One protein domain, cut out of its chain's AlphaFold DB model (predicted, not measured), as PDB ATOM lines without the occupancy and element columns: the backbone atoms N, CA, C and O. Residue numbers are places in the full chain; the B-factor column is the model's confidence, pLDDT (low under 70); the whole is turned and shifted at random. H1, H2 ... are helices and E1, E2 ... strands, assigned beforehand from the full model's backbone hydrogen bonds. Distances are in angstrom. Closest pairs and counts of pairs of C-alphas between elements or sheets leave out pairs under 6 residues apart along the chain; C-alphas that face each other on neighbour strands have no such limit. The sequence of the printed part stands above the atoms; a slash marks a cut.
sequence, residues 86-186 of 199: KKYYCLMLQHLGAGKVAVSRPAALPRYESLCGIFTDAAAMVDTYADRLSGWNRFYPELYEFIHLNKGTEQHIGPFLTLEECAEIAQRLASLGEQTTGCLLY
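What this domain is: This is residues 86 to 186 of the 199 residues of an uncharacterized protein of Halomonas sp. L5 (UniProt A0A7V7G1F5). A long helical hairpin, H1 and H2, is carried on in nearly the same direction by the short H3, and H4 is side by side with H2 and packs on a two-stranded hairpin, E1 and E2, whose strand E2 also comes near the end of H2. The last printed stretch folds back along E1, while the loop of residues 98 to 104 sticks out at one end of the rod and residues 134 to 139 at the other. The 101 printed residues include four named helices and two named strands in the order H1 H2 H3 E1 E2 H4; the sheet E1 - E2 is antiparallel, and the class is mixed, helices and strands. The whole is loose, with a radius of gyration of the C-alphas of 16.0 A, and spans 58 by 28 by 19 A.

How they stand to each other: H1, residues 86 to 97, and H2, residues 109 to 127, form a helical hairpin and touch, closest at the C-alphas of Lys 86 and Phe 119, 4.6 A apart. They run opposite ways at a shallow tilt of 31 degrees. H3, residues 129 to 134, and H2 meet only through their link. E1, residues 144 to 150, and E2, residues 153 to 160, form an antiparallel hairpin, their directions at 154 degrees; N 148 and O 155, 2.8 A, and N 157 and O 146, 2.8 A, are within hydrogen-bond range. H4, residues 163 to 175, touches H2 with its residues 169 to 173 alone, meeting residues 115 to 122 of H2. The closest C-alphas are those of Ile 118 and Ile 169, 6.8 A apart, and the two helices run opposite ways at a shallow tilt of 5 degrees. The closest C-alphas of E1 and H4, Tyr 144 and Leu 163, are 6.1 A apart; those of E2 and H4, Phe 160 and Cys 166, are 5.5 A apart. H1 and H4 are apart. In H1, H2, H3 and H4 every O i to N i+4 pair is within hydrogen-bond range. Beyond H4, residues 179 to 180 pair antiparallel with residues 148 to 149 of E1, and residues 184 to 185 with residues 144 to 145.

Where its parts are: H1 begins at C-alpha 86, (170.378, 10.619, 55.286), and is 16.2 A long from first to last C-alpha. H2 is 26.3 A long and ends at C-alpha 127, (160.991, 15.533, 62.194); H3 is 8.5 A long. E1 is 19.3 A and E2 20.9 A long. H4 is 18.0 A long and ends at C-alpha 175, (176.554, 23.709, 45.245).

The domain as a whole: The two C-alphas farthest apart, those of Val 103 and Arg 138, are 58.3 A apart. Without the stretches that stand free, residues 98 to 104 and 134 to 139, the body spans 46 by 28 by 19 A. The printed part has no cut, and the link from H1 to H2, 11 residues, is long. The mean pLDDT of the printed part is 86.9, with residues 98 to 105, 135 and 137 to 139 under 70.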
ATOM      1  N   LYS A  86     169.653  10.330  54.030       96.00
ATOM      2  CA  LYS A  86     170.378  10.619  55.286       96.00
ATOM      3  C   LYS A  86     171.077   9.367  55.794       96.00
ATOM      4  O   LYS A  86     172.288   9.370  56.012       96.00
ATOM      5  N   LYS A  87     170.318   8.282  55.955       94.62
ATOM      6  CA  LYS A  87     170.842   7.010  56.455       94.62
ATOM      7  C   LYS A  87     171.990   6.504  55.585       94.62
ATOM      8  O   LYS A  87     173.041   6.158  56.117       94.62
ATOM      9  N   TYR A  88     171.820   6.500  54.267       93.50
ATOM     10  CA  TYR A  88     172.841   6.057  53.324       93.50
ATOM     11  C   TYR A  88     174.128   6.881  53.436       93.50
ATOM     12  O   TYR A  88     175.193   6.317  53.697       93.50
ATOM     13  N   TYR A  89     174.056   8.206  53.285       93.31
ATOM     14  CA  TYR A  89     175.255   9.046  53.265       93.31
ATOM     15  C   TYR A  89     175.964   9.084  54.618       93.31
ATOM     16  O   TYR A  89     177.195   9.045  54.655       93.31
ATOM     17  N   CYS A  90     175.222   9.084  55.726       93.81
ATOM     18  CA  CYS A  90     175.817   9.067  57.059       93.81
ATOM     19  C   CYS A  90     176.439   7.706  57.412       93.81
ATOM     20  O   CYS A  90     177.513   7.668  58.015       93.81
ATOM     21  N   LEU A  91     175.851   6.585  56.973       92.50
ATOM     22  CA  LEU A  91     176.492   5.269  57.093       92.50
ATOM     23  C   LEU A  91     177.770   5.193  56.254       92.50
ATOM     24  O   LEU A  91     178.797   4.720  56.738       92.50
ATOM     25  N   MET A  92     177.743   5.695  55.016       90.38
ATOM     26  CA  MET A  92     178.933   5.749  54.162       90.38
ATOM     27  C   MET A  92     180.040   6.602  54.784       90.38
ATOM     28  O   MET A  92     181.202   6.191  54.783       90.38
ATOM     29  N   LEU A  93     179.687   7.745  55.374       89.62
ATOM     30  CA  LEU A  93     180.615   8.577  56.133       89.62
ATOM     31  C   LEU A  93     181.243   7.802  57.299       89.62
ATOM     32  O   LEU A  93     182.467   7.782  57.432       89.62
ATOM     33  N   GLN A  94     180.428   7.126  58.111       88.50
ATOM     34  CA  GLN A  94     180.912   6.334  59.240       88.50
ATOM     35  C   GLN A  94     181.840   5.204  58.782       88.50
ATOM     36  O   GLN A  94     182.903   5.006  59.368       88.50
ATOM     37  N   HIS A  95     181.478   4.482  57.720       86.38
ATOM     38  CA  HIS A  95     182.302   3.409  57.168       86.38
ATOM     39  C   HIS A  95     183.653   3.913  56.655       86.38
ATOM     40  O   HIS A  95     184.676   3.276  56.907       86.38
ATOM     41  N   LEU A  96     183.680   5.064  55.978       82.81
ATOM     42  CA  LEU A  96     184.918   5.670  55.488       82.81
ATOM     43  C   LEU A  96     185.763   6.282  56.621       82.81
ATOM     44  O   LEU A  96     186.989   6.312  56.511       82.81
ATOM     45  N   GLY A  97     185.133   6.742  57.706       71.12
ATOM     46  CA  GLY A  97     185.802   7.298  58.887       71.12
ATOM     47  C   GLY A  97     186.319   6.250  59.883       71.12
ATOM     48  O   GLY A  97     187.288   6.505  60.591       71.12
ATOM     49  N   ALA A  98     185.722   5.055  59.928       63.47
ATOM     50  CA  ALA A  98     186.064   3.988  60.880       63.47
ATOM     51  C   ALA A  98     187.307   3.157  60.499       63.47
ATOM     52  O   ALA A  98     187.677   2.222  61.219       63.47
ATOM     53  N   GLY A  99     187.973   3.474  59.384       59.41
ATOM     54  CA  GLY A  99     189.226   2.838  58.985       59.41
ATOM     55  C   GLY A  99     190.341   3.125  59.993       59.41
ATOM     56  O   GLY A  99     190.990   4.162  59.922       59.41
ATOM     57  N   LYS A 100     190.595   2.188  60.918       48.62
ATOM     58  CA  LYS A 100     191.594   2.293  62.006       48.62
ATOM     59  C   LYS A 100     193.050   2.507  61.561       48.62
ATOM     60  O   LYS A 100     193.915   2.661  62.416       48.62
ATOM     61  N   VAL A 101     193.351   2.520  60.267       54.19
ATOM     62  CA  VAL A 101     194.696   2.745  59.736       54.19
ATOM     63  C   VAL A 101     194.556   3.409  58.370       54.19
ATOM     64  O   VAL A 101     194.308   2.729  57.381       54.19
ATOM     65  N   ALA A 102     194.699   4.728  58.278       47.03
ATOM     66  CA  ALA A 102     194.867   5.366  56.978       47.03
ATOM     67  C   ALA A 102     195.791   6.573  57.099       47.03
ATOM     68  O   ALA A 102     195.421   7.638  57.579       47.03
ATOM     69  N   VAL A 103     197.000   6.385  56.583       53.62
ATOM     70  CA  VAL A 103     198.053   7.382  56.345       53.62
ATOM     71  C   VAL A 103     197.590   8.498  55.372       53.62
ATOM     72  O   VAL A 103     198.334   9.424  55.070       53.62
ATOM     73  N   SER A 104     196.332   8.473  54.919       59.16
ATOM     74  CA  SER A 104     195.707   9.490  54.072       59.16
ATOM     75  C   SER A 104     194.181   9.442  54.209       59.16
ATOM     76  O   SER A 104     193.577   8.387  54.000       59.16
ATOM     77  N   ARG A 105     193.546  10.581  54.521       63.59
ATOM     78  CA  ARG A 105     192.080  10.746  54.517       63.59
ATOM     79  C   ARG A 105     191.537  10.387  53.121       63.59
ATOM     80  O   ARG A 105     192.052  10.933  52.144       63.59
ATOM     81  N   PRO A 106     190.531   9.499  52.985       75.00
ATOM     82  CA  PRO A 106     189.971   9.164  51.679       75.00
ATOM     83  C   PRO A 106     189.477  10.425  50.964       75.00
ATOM     84  O   PRO A 106     188.742  11.214  51.555       75.00
ATOM     85  N   ALA A 107     189.829  10.600  49.687       78.00
ATOM     86  CA  ALA A 107     189.451  11.787  48.908       78.00
ATOM     87  C   ALA A 107     187.925  11.993  48.811       78.00
ATOM     88  O   ALA A 107     187.456  13.114  48.656       78.00
ATOM     89  N   ALA A 108     187.143  10.916  48.943       79.81
ATOM     90  CA  ALA A 108     185.684  10.967  48.928       79.81
ATOM     91  C   ALA A 108     185.055  11.401  50.266       79.81
ATOM     92  O   ALA A 108     183.881  11.759  50.290       79.81
ATOM     93  N   LEU A 109     185.798  11.368  51.378       85.19
ATOM     94  CA  LEU A 109     185.242  11.577  52.718       85.19
ATOM     95  C   LEU A 109     184.608  12.972  52.908       85.19
ATOM     96  O   LEU A 109     183.468  13.011  53.364       85.19
ATOM     97  N   PRO A 110     185.228  14.093  52.480       89.06
ATOM     98  CA  PRO A 110     184.601  15.416  52.593       89.06
ATOM     99  C   PRO A 110     183.272  15.528  51.834       89.06
ATOM    100  O   PRO A 110     182.355  16.208  52.280       89.06
ATOM    101  N   ARG A 111     183.131  14.828  50.700       90.19
ATOM    102  CA  ARG A 111     181.868  14.807  49.950       90.19
ATOM    103  C   ARG A 111     180.764  14.111  50.746       90.19
ATOM    104  O   ARG A 111     179.657  14.630  50.814       90.19
ATOM    105  N   TYR A 112     181.062  12.967  51.364       91.25
ATOM    106  CA  TYR A 112     180.095  12.251  52.207       91.25
ATOM    107  C   TYR A 112     179.764  12.999  53.505       91.25
ATOM    108  O   TYR A 112     178.632  12.898  53.965       91.25
ATOM    109  N   GLU A 113     180.697  13.779  54.060       93.31
ATOM    110  CA  GLU A 113     180.412  14.703  55.170       93.31
ATOM    111  C   GLU A 113     179.356  15.733  54.773       93.31
ATOM    112  O   GLU A 113     178.330  15.848  55.443       93.31
ATOM    113  N   SER A 114     179.560  16.425  53.649       94.50
ATOM    114  CA  SER A 114     178.615  17.439  53.179       94.50
ATOM    115  C   SER A 114     177.252  16.845  52.816       94.50
ATOM    116  O   SER A 114     176.226  17.409  53.188       94.50
ATOM    117  N   LEU A 115     177.219  15.689  52.142       95.00
ATOM    118  CA  LEU A 115     175.966  15.014  51.784       95.00
ATOM    119  C   LEU A 115     175.210  14.513  53.024       95.00
ATOM    120  O   LEU A 115     174.010  14.750  53.134       95.00
ATOM    121  N   CYS A 116     175.896  13.881  53.983       96.00
ATOM    122  CA  CYS A 116     175.283  13.492  55.257       96.00
ATOM    123  C   CYS A 116     174.728  14.717  55.998       96.00
ATOM    124  O   CYS A 116     173.615  14.653  56.512       96.00
ATOM    125  N   GLY A 117     175.453  15.841  56.007       97.00
ATOM    126  CA  GLY A 117     174.990  17.094  56.606       97.00
ATOM    127  C   GLY A 117     173.711  17.628  55.960       97.00
ATOM    128  O   GLY A 117     172.729  17.858  56.656       97.00
ATOM    129  N   ILE A 118     173.676  17.745  54.629       97.44
ATOM    130  CA  ILE A 118     172.492  18.241  53.903       97.44
ATOM    131  C   ILE A 118     171.261  17.372  54.174       97.44
ATOM    132  O   ILE A 118     170.197  17.895  54.495       97.44
ATOM    133  N   PHE A 119     171.396  16.048  54.086       96.94
ATOM    134  CA  PHE A 119     170.265  15.156  54.342       96.94
ATOM    135  C   PHE A 119     169.919  15.033  55.833       96.94
ATOM    136  O   PHE A 119     168.790  14.682  56.165       96.94
ATOM    137  N   THR A 120     170.846  15.347  56.741       97.31
ATOM    138  CA  THR A 120     170.533  15.490  58.170       97.31
ATOM    139  C   THR A 120     169.623  16.685  58.403       97.31
ATOM    140  O   THR A 120     168.617  16.531  59.091       97.31
ATOM    141  N   ASP A 121     169.918  17.823  57.778       97.38
ATOM    142  CA  ASP A 121     169.083  19.021  57.886       97.38
ATOM    143  C   ASP A 121     167.711  18.802  57.235       97.38
ATOM    144  O   ASP A 121     166.686  19.124  57.830       97.38
ATOM    145  N   ALA A 122     167.666  18.159  56.063       97.31
ATOM    146  CA  ALA A 122     166.405  17.797  55.418       97.31
ATOM    147  C   ALA A 122     165.562  16.839  56.284       97.31
ATOM    148  O   ALA A 122     164.353  17.006  56.400       97.31
ATOM    149  N   ALA A 123     166.178  15.849  56.939       97.00
ATOM    150  CA  ALA A 123     165.458  14.969  57.859       97.00
ATOM    151  C   ALA A 123     164.981  15.700  59.119       97.00
ATOM    152  O   ALA A 123     163.898  15.400  59.607       97.00
ATOM    153  N   ALA A 124     165.745  16.675  59.619       96.25
ATOM    154  CA  ALA A 124     165.306  17.509  60.732       96.25
ATOM    155  C   ALA A 124     164.059  18.328  60.360       96.25
ATOM    156  O   ALA A 124     163.205  18.553  61.210       96.25
ATOM    157  N   MET A 125     163.899  18.718  59.087       95.62
ATOM    158  CA  MET A 125     162.633  19.287  58.611       95.62
ATOM    159  C   MET A 125     161.498  18.261  58.728       95.62
ATOM    160  O   MET A 125     160.461  18.599  59.294       95.62
ATOM    161  N   VAL A 126     161.702  17.014  58.273       95.00
ATOM    162  CA  VAL A 126     160.712  15.918  58.376       95.00
ATOM    163  C   VAL A 126     160.302  15.644  59.825       95.00
ATOM    164  O   VAL A 126     159.119  15.441  60.096       95.00
ATOM    165  N   ASP A 127     161.249  15.704  60.761       93.50
ATOM    166  CA  ASP A 127     160.991  15.533  62.194       93.50
ATOM    167  C   ASP A 127     159.987  16.585  62.724       93.50
ATOM    168  O   ASP A 127     159.207  16.310  63.627       93.50
ATOM    169  N   THR A 128     159.883  17.764  62.097       92.69
ATOM    170  CA  THR A 128     158.881  18.781  62.480       92.69
ATOM    171  C   THR A 128     157.486  18.558  61.886       92.69
ATOM    172  O   THR A 128     156.548  19.286  62.223       92.69
ATOM    173  N   TYR A 129     157.308  17.606  60.964       91.81
ATOM    174  CA  TYR A 129     156.074  17.515  60.175       91.81
ATOM    175  C   TYR A 129     154.873  17.088  61.012       91.81
ATOM    176  O   TYR A 129     153.793  17.639  60.815       91.81
ATOM    177  N   ALA A 130     155.039  16.157  61.954       87.88
ATOM    178  CA  ALA A 130     153.941  15.720  62.820       87.88
ATOM    179  C   ALA A 130     153.346  16.903  63.608       87.88
ATOM    180  O   ALA A 130     152.131  17.124  63.587       87.88
ATOM    181  N   ASP A 131     154.213  17.727  64.200       88.56
ATOM    182  CA  ASP A 131     153.822  18.915  64.956       88.56
ATOM    183  C   ASP A 131     153.165  19.968  64.060       88.56
ATOM    184  O   ASP A 131     152.092  20.488  64.379       88.56
ATOM    185  N   ARG A 132     153.759  20.254  62.898       86.81
ATOM    186  CA  ARG A 132     153.241  21.257  61.953       86.81
ATOM    187  C   ARG A 132     151.894  20.858  61.358       86.81
ATOM    188  O   ARG A 132     151.034  21.718  61.188       86.81
ATOM    189  N   LEU A 133     151.682  19.565  61.110       81.00
ATOM    190  CA  LEU A 133     150.390  19.026  60.686       81.00
ATOM    191  C   LEU A 133     149.333  19.151  61.786       81.00
ATOM    192  O   LEU A 133     148.195  19.508  61.489       81.00
ATOM    193  N   SER A 134     149.695  18.907  63.050       77.75
ATOM    194  CA  SER A 134     148.763  19.042  64.179       77.75
ATOM    195  C   SER A 134     148.258  20.482  64.368       77.75
ATOM    196  O   SER A 134     147.127  20.697  64.806       77.75
ATOM    197  N   GLY A 135     149.068  21.472  63.973       69.75
ATOM    198  CA  GLY A 135     148.711  22.892  63.988       69.75
ATOM    199  C   GLY A 135     147.818  23.348  62.826       69.75
ATOM    200  O   GLY A 135     147.238  24.437  62.892       69.75
ATOM    201  N   TRP A 136     147.665  22.546  61.765       70.75
ATOM    202  CA  TRP A 136     146.861  22.912  60.597       70.75
ATOM    203  C   TRP A 136     145.428  22.420  60.706       70.75
ATOM    204  O   TRP A 136     145.066  21.298  60.371       70.75
ATOM    205  N   ASN A 137     144.558  23.335  61.114       54.91
ATOM    206  CA  ASN A 137     143.180  23.010  61.454       54.91
ATOM    207  C   ASN A 137     142.231  22.788  60.258       54.91
ATOM    208  O   ASN A 137     141.029  22.673  60.506       54.91
ATOM    209  N   ARG A 138     142.701  22.785  58.988       53.94
ATOM    210  CA  ARG A 138     141.831  22.563  57.799       53.94
ATOM    211  C   ARG A 138     142.475  22.559  56.400       53.94
ATOM    212  O   ARG A 138     141.741  22.327  55.443       53.94
ATOM    213  N   PHE A 139     143.772  22.828  56.242       59.75
ATOM    214  CA  PHE A 139     144.406  22.906  54.919       59.75
ATOM    215  C   PHE A 139     145.590  21.941  54.859       59.75
ATOM    216  O   PHE A 139     146.509  22.056  55.666       59.75
ATOM    217  N   TYR A 140     145.541  20.978  53.937       70.31
ATOM    218  CA  TYR A 140     146.719  20.184  53.605       70.31
ATOM    219  C   TYR A 140     147.690  21.098  52.853       70.31
ATOM    220  O   TYR A 140     147.258  21.776  51.918       70.31
ATOM    221  N   PRO A 141     148.961  21.174  53.268       76.38
ATOM    222  CA  PRO A 141     149.941  21.993  52.573       76.38
ATOM    223  C   PRO A 141     150.152  21.463  51.159       76.38
ATOM    224  O   PRO A 141     150.062  20.258  50.907       76.38
ATOM    225  N   GLU A 142     150.501  22.365  50.254       87.44
ATOM    226  CA  GLU A 142     151.158  21.953  49.026       87.44
ATOM    227  C   GLU A 142     152.501  21.315  49.389       87.44
ATOM    228  O   GLU A 142     153.277  21.858  50.174       87.44
ATOM    229  N   LEU A 143     152.737  20.124  48.851       92.12
ATOM    230  CA  LEU A 143     153.975  19.389  49.040       92.12
ATOM    231  C   LEU A 143     154.878  19.642  47.840       92.12
ATOM    232  O   LEU A 143     154.388  19.706  46.713       92.12
ATOM    233  N   TYR A 144     156.183  19.742  48.070       94.81
ATOM    234  CA  TYR A 144     157.160  20.015  47.017       94.81
ATOM    235  C   TYR A 144     158.234  18.936  46.953       94.81
ATOM    236  O   TYR A 144     158.614  18.363  47.970       94.81
ATOM    237  N   GLU A 145     158.762  18.676  45.767       96.31
ATOM    238  CA  GLU A 145     159.892  17.776  45.549       96.31
ATOM    239  C   GLU A 145     160.813  18.296  44.448       96.31
ATOM    240  O   GLU A 145     160.451  19.173  43.665       96.31
ATOM    241  N   PHE A 146     162.016  17.742  44.370       95.56
ATOM    242  CA  PHE A 146     162.922  17.943  43.243       95.56
ATOM    243  C   PHE A 146     163.533  16.607  42.824       95.56
ATOM    244  O   PHE A 146     163.576  15.656  43.604       95.56
ATOM    245  N   ILE A 147     164.050  16.534  41.602       94.94
ATOM    246  CA  ILE A 147     164.752  15.352  41.106       94.94
ATOM    247  C   ILE A 147     166.251  15.535  41.351       94.94
ATOM    248  O   ILE A 147     166.844  16.519  40.908       94.94
ATOM    249  N   HIS A 148     166.869  14.576  42.038       93.94
ATOM    250  CA  HIS A 148     168.315  14.418  42.191       93.94
ATOM    251  C   HIS A 148     168.811  13.312  41.259       93.94
ATOM    252  O   HIS A 148     168.386  12.160  41.342       93.94
ATOM    253  N   LEU A 149     169.728  13.658  40.361       89.25
ATOM    254  CA  LEU A 149     170.368  12.725  39.442       89.25
ATOM    255  C   LEU A 149     171.632  12.153  40.088       89.25
ATOM    256  O   LEU A 149     172.671  12.812  40.163       89.25
ATOM    257  N   ASN A 150     171.563  10.890  40.502       79.44
ATOM    258  CA  ASN A 150     172.682  10.173  41.101       79.44
ATOM    259  C   ASN A 150     173.092   8.996  40.210       79.44
ATOM    260  O   ASN A 150     172.329   8.053  40.015       79.44
ATOM    261  N   LYS A 151     174.311   9.040  39.654       75.25
ATOM    262  CA  LYS A 151     174.885   7.971  38.802       75.25
ATOM    263  C   LYS A 151     173.962   7.526  37.651       75.25
ATOM    264  O   LYS A 151     173.938   6.352  37.293       75.25
ATOM    265  N   GLY A 152     173.218   8.465  37.067       75.88
ATOM    266  CA  GLY A 152     172.296   8.199  35.958       75.88
ATOM    267  C   GLY A 152     170.946   7.612  36.377       75.88
ATOM    268  O   GLY A 152     170.186   7.191  35.515       75.88
ATOM    269  N   THR A 153     170.643   7.568  37.676       86.25
ATOM    270  CA  THR A 153     169.306   7.267  38.197       86.25
ATOM    271  C   THR A 153     168.668   8.547  38.724       86.25
ATOM    272  O   THR A 153     169.288   9.278  39.498       86.25
ATOM    273  N   GLU A 154     167.438   8.809  38.294       91.25
ATOM    274  CA  GLU A 154     166.600   9.885  38.820       91.25
ATOM    275  C   GLU A 154     166.014   9.469  40.169       91.25
ATOM    276  O   GLU A 154     165.455   8.380  40.314       91.25
ATOM    277  N   GLN A 155     166.174  10.327  41.171       91.94
ATOM    278  CA  GLN A 155     165.600  10.153  42.499       91.94
ATOM    279  C   GLN A 155     164.738  11.365  42.825       91.94
ATOM    280  O   GLN A 155     165.236  12.484  42.839       91.94
ATOM    281  N   HIS A 156     163.458  11.146  43.108       93.12
ATOM    282  CA  HIS A 156     162.580  12.194  43.619       93.12
ATOM    283  C   HIS A 156     162.872  12.390  45.108       93.12
ATOM    284  O   HIS A 156     162.790  11.434  45.883       93.12
ATOM    285  N   ILE A 157     163.264  13.602  45.495       95.19
ATOM    286  CA  ILE A 157     163.600  13.976  46.868       95.19
ATOM    287  C   ILE A 157     162.516  14.912  47.392       95.19
ATOM    288  O   ILE A 157     162.325  16.014  46.877       95.19
ATOM    289  N   GLY A 158     161.820  14.463  48.430       93.75
ATOM    290  CA  GLY A 158     160.671  15.146  49.009       93.75
ATOM    291  C   GLY A 158     159.833  14.209  49.887       93.75
ATOM    292  O   GLY A 158     160.220  13.062  50.120       93.75
ATOM    293  N   PRO A 159     158.671  14.660  50.370       93.62
ATOM    294  CA  PRO A 159     158.095  15.974  50.143       93.62
ATOM    295  C   PRO A 159     158.586  17.001  51.168       93.62
ATOM    296  O   PRO A 159     158.795  16.672  52.331       93.62
ATOM    297  N   PHE A 160     158.696  18.249  50.731       94.88
ATOM    298  CA  PHE A 160     158.897  19.428  51.565       94.88
ATOM    299  C   PHE A 160     157.568  20.149  51.774       94.88
ATOM    300  O   PHE A 160     156.711  20.123  50.889       94.88
ATOM    301  N   LEU A 161     157.384  20.795  52.927       92.25
ATOM    302  CA  LEU A 161     156.122  21.468  53.254       92.25
ATOM    303  C   LEU A 161     156.035  22.878  52.669       92.25
ATOM    304  O   LEU A 161     154.953  23.464  52.653       92.25
ATOM    305  N   THR A 162     157.162  23.434  52.223       92.31
ATOM    306  CA  THR A 162     157.207  24.714  51.516       92.31
ATOM    307  C   THR A 162     158.189  24.672  50.348       92.31
ATOM    308  O   THR A 162     159.106  23.846  50.296       92.31
ATOM    309  N   LEU A 163     158.001  25.592  49.400       94.25
ATOM    310  CA  LEU A 163     158.898  25.752  48.259       94.25
ATOM    311  C   LEU A 163     160.306  26.161  48.713       94.25
ATOM    312  O   LEU A 163     161.291  25.726  48.123       94.25
ATOM    313  N   GLU A 164     160.406  26.978  49.762       95.88
ATOM    314  CA  GLU A 164     161.672  27.464  50.313       95.88
ATOM    315  C   GLU A 164     162.498  26.326  50.913       95.88
ATOM    316  O   GLU A 164     163.687  26.231  50.618       95.88
ATOM    317  N   GLU A 165     161.871  25.434  51.689       95.81
ATOM    318  CA  GLU A 165     162.524  24.237  52.239       95.81
ATOM    319  C   GLU A 165     163.092  23.360  51.118       95.81
ATOM    320  O   GLU A 165     164.255  22.955  51.157       95.81
ATOM    321  N   CYS A 166     162.291  23.119  50.076       96.94
ATOM    322  CA  CYS A 166     162.730  22.359  48.911       96.94
ATOM    323  C   CYS A 166     163.913  23.037  48.205       96.94
ATOM    324  O   CYS A 166     164.931  22.399  47.917       96.94
ATOM    325  N   ALA A 167     163.791  24.340  47.929       96.88
ATOM    326  CA  ALA A 167     164.784  25.098  47.180       96.88
ATOM    327  C   ALA A 167     166.114  25.189  47.934       96.88
ATOM    328  O   ALA A 167     167.171  25.079  47.311       96.88
ATOM    329  N   GLU A 168     166.074  25.331  49.262       97.56
ATOM    330  CA  GLU A 168     167.267  25.336  50.106       97.56
ATOM    331  C   GLU A 168     168.058  24.033  49.938       97.56
ATOM    332  O   GLU A 168     169.256  24.061  49.633       97.56
ATOM    333  N   ILE A 169     167.398  22.882  50.087       97.81
ATOM    334  CA  ILE A 169     168.064  21.579  49.999       97.81
ATOM    335  C   ILE A 169     168.579  21.317  48.581       97.81
ATOM    336  O   ILE A 169     169.737  20.919  48.414       97.81
ATOM    337  N   ALA A 170     167.772  21.602  47.556       97.00
ATOM    338  CA  ALA A 170     168.177  21.454  46.161       97.00
ATOM    339  C   ALA A 170     169.404  22.325  45.831       97.00
ATOM    340  O   ALA A 170     170.377  21.843  45.251       97.00
ATOM    341  N   GLN A 171     169.413  23.591  46.263       97.00
ATOM    342  CA  GLN A 171     170.528  24.509  46.032       97.00
ATOM    343  C   GLN A 171     171.800  24.059  46.755       97.00
ATOM    344  O   GLN A 171     172.900  24.143  46.198       97.00
ATOM    345  N   ARG A 172     171.671  23.555  47.985       96.62
ATOM    346  CA  ARG A 172     172.806  23.020  48.745       96.62
ATOM    347  C   ARG A 172     173.420  21.810  48.046       96.62
ATOM    348  O   ARG A 172     174.641  21.763  47.914       96.62
ATOM    349  N   LEU A 173     172.611  20.887  47.522       95.38
ATOM    350  CA  LEU A 173     173.107  19.769  46.711       95.38
ATOM    351  C   LEU A 173     173.780  20.259  45.422       95.38
ATOM    352  O   LEU A 173     174.911  19.858  45.133       95.38
ATOM    353  N   ALA A 174     173.152  21.185  44.696       94.19
ATOM    354  CA  ALA A 174     173.718  21.767  43.480       94.19
ATOM    355  C   ALA A 174     175.086  22.426  43.727       94.19
ATOM    356  O   ALA A 174     176.006  22.284  42.920       94.19
ATOM    357  N   SER A 175     175.271  23.091  44.874       94.56
ATOM    358  CA  SER A 175     176.554  23.709  45.245       94.56
ATOM    359  C   SER A 175     177.686  22.700  45.493       94.56
ATOM    360  O   SER A 175     178.858  23.052  45.370       94.56
ATOM    361  N   LEU A 176     177.353  21.435  45.774       92.25
ATOM    362  CA  LEU A 176     178.310  20.325  45.845       92.25
ATOM    363  C   LEU A 176     178.601  19.686  44.477       92.25
ATOM    364  O   LEU A 176     179.363  18.719  44.398       92.25
ATOM    365  N   GLY A 177     178.007  20.207  43.401       91.25
ATOM    366  CA  GLY A 177     178.104  19.643  42.057       91.25
ATOM    367  C   GLY A 177     177.185  18.443  41.826       91.25
ATOM    368  O   GLY A 177     177.390  17.706  40.859       91.25
ATOM    369  N   GLU A 178     176.198  18.221  42.698       92.69
ATOM    370  CA  GLU A 178     175.108  17.286  42.417       92.69
ATOM    371  C   GLU A 178     174.187  17.871  41.338       92.69
ATOM    372  O   GLU A 178     173.989  19.082  41.251       92.69
ATOM    373  N   GLN A 179     173.618  17.010  40.500       93.94
ATOM    374  CA  GLN A 179     172.671  17.438  39.474       93.94
ATOM    375  C   GLN A 179     171.256  17.389  40.046       93.94
ATOM    376  O   GLN A 179     170.761  16.312  40.377       93.94
ATOM    377  N   THR A 180     170.613  18.545  40.157       93.62
ATOM    378  CA  THR A 180     169.242  18.669  40.662       93.62
ATOM    379  C   THR A 180     168.367  19.458  39.697       93.62
ATOM    380  O   THR A 180     168.851  20.352  39.000       93.62
ATOM    381  N   THR A 181     167.071  19.159  39.663       92.81
ATOM    382  CA  THR A 181     166.074  20.008  38.991       92.81
ATOM    383  C   THR A 181     165.608  21.144  39.902       92.81
ATOM    384  O   THR A 181     165.992  21.228  41.069       92.81
ATOM    385  N   GLY A 182     164.755  22.023  39.367       91.00
ATOM    386  CA  GLY A 182     163.960  22.924  40.197       91.00
ATOM    387  C   GLY A 182     162.931  22.161  41.035       91.00
ATOM    388  O   GLY A 182     162.588  21.018  40.716       91.00
ATOM    389  N   CYS A 183     162.452  22.820  42.085       95.19
ATOM    390  CA  CYS A 183     161.375  22.322  42.926       95.19
ATOM    391  C   CYS A 183     160.035  22.393  42.202       95.19
ATOM    392  O   CYS A 183     159.690  23.414  41.603       95.19
ATOM    393  N   LEU A 184     159.292  21.300  42.276       92.88
ATOM    394  CA  LEU A 184     157.988  21.097  41.670       92.88
ATOM    395  C   LEU A 184     156.995  20.696  42.756       92.88
ATOM    396  O   LEU A 184     157.386  20.255  43.835       92.88
ATOM    397  N   LEU A 185     155.707  20.853  42.469       91.44
ATOM    398  CA  LEU A 185     154.666  20.288  43.317       91.44
ATOM    399  C   LEU A 185     154.760  18.762  43.284       91.44
ATOM    400  O   LEU A 185     155.006  18.173  42.234       91.44
ATOM    401  N   TYR A 186     154.530  18.139  44.433       85.19
ATOM    402  CA  TYR A 186     154.424  16.696  44.554       85.19
ATOM    403  C   TYR A 186     153.178  16.246  43.787       85.19
ATOM    404  O   TYR A 186     152.048  16.463  44.235       85.19
TER     405      TYR A 186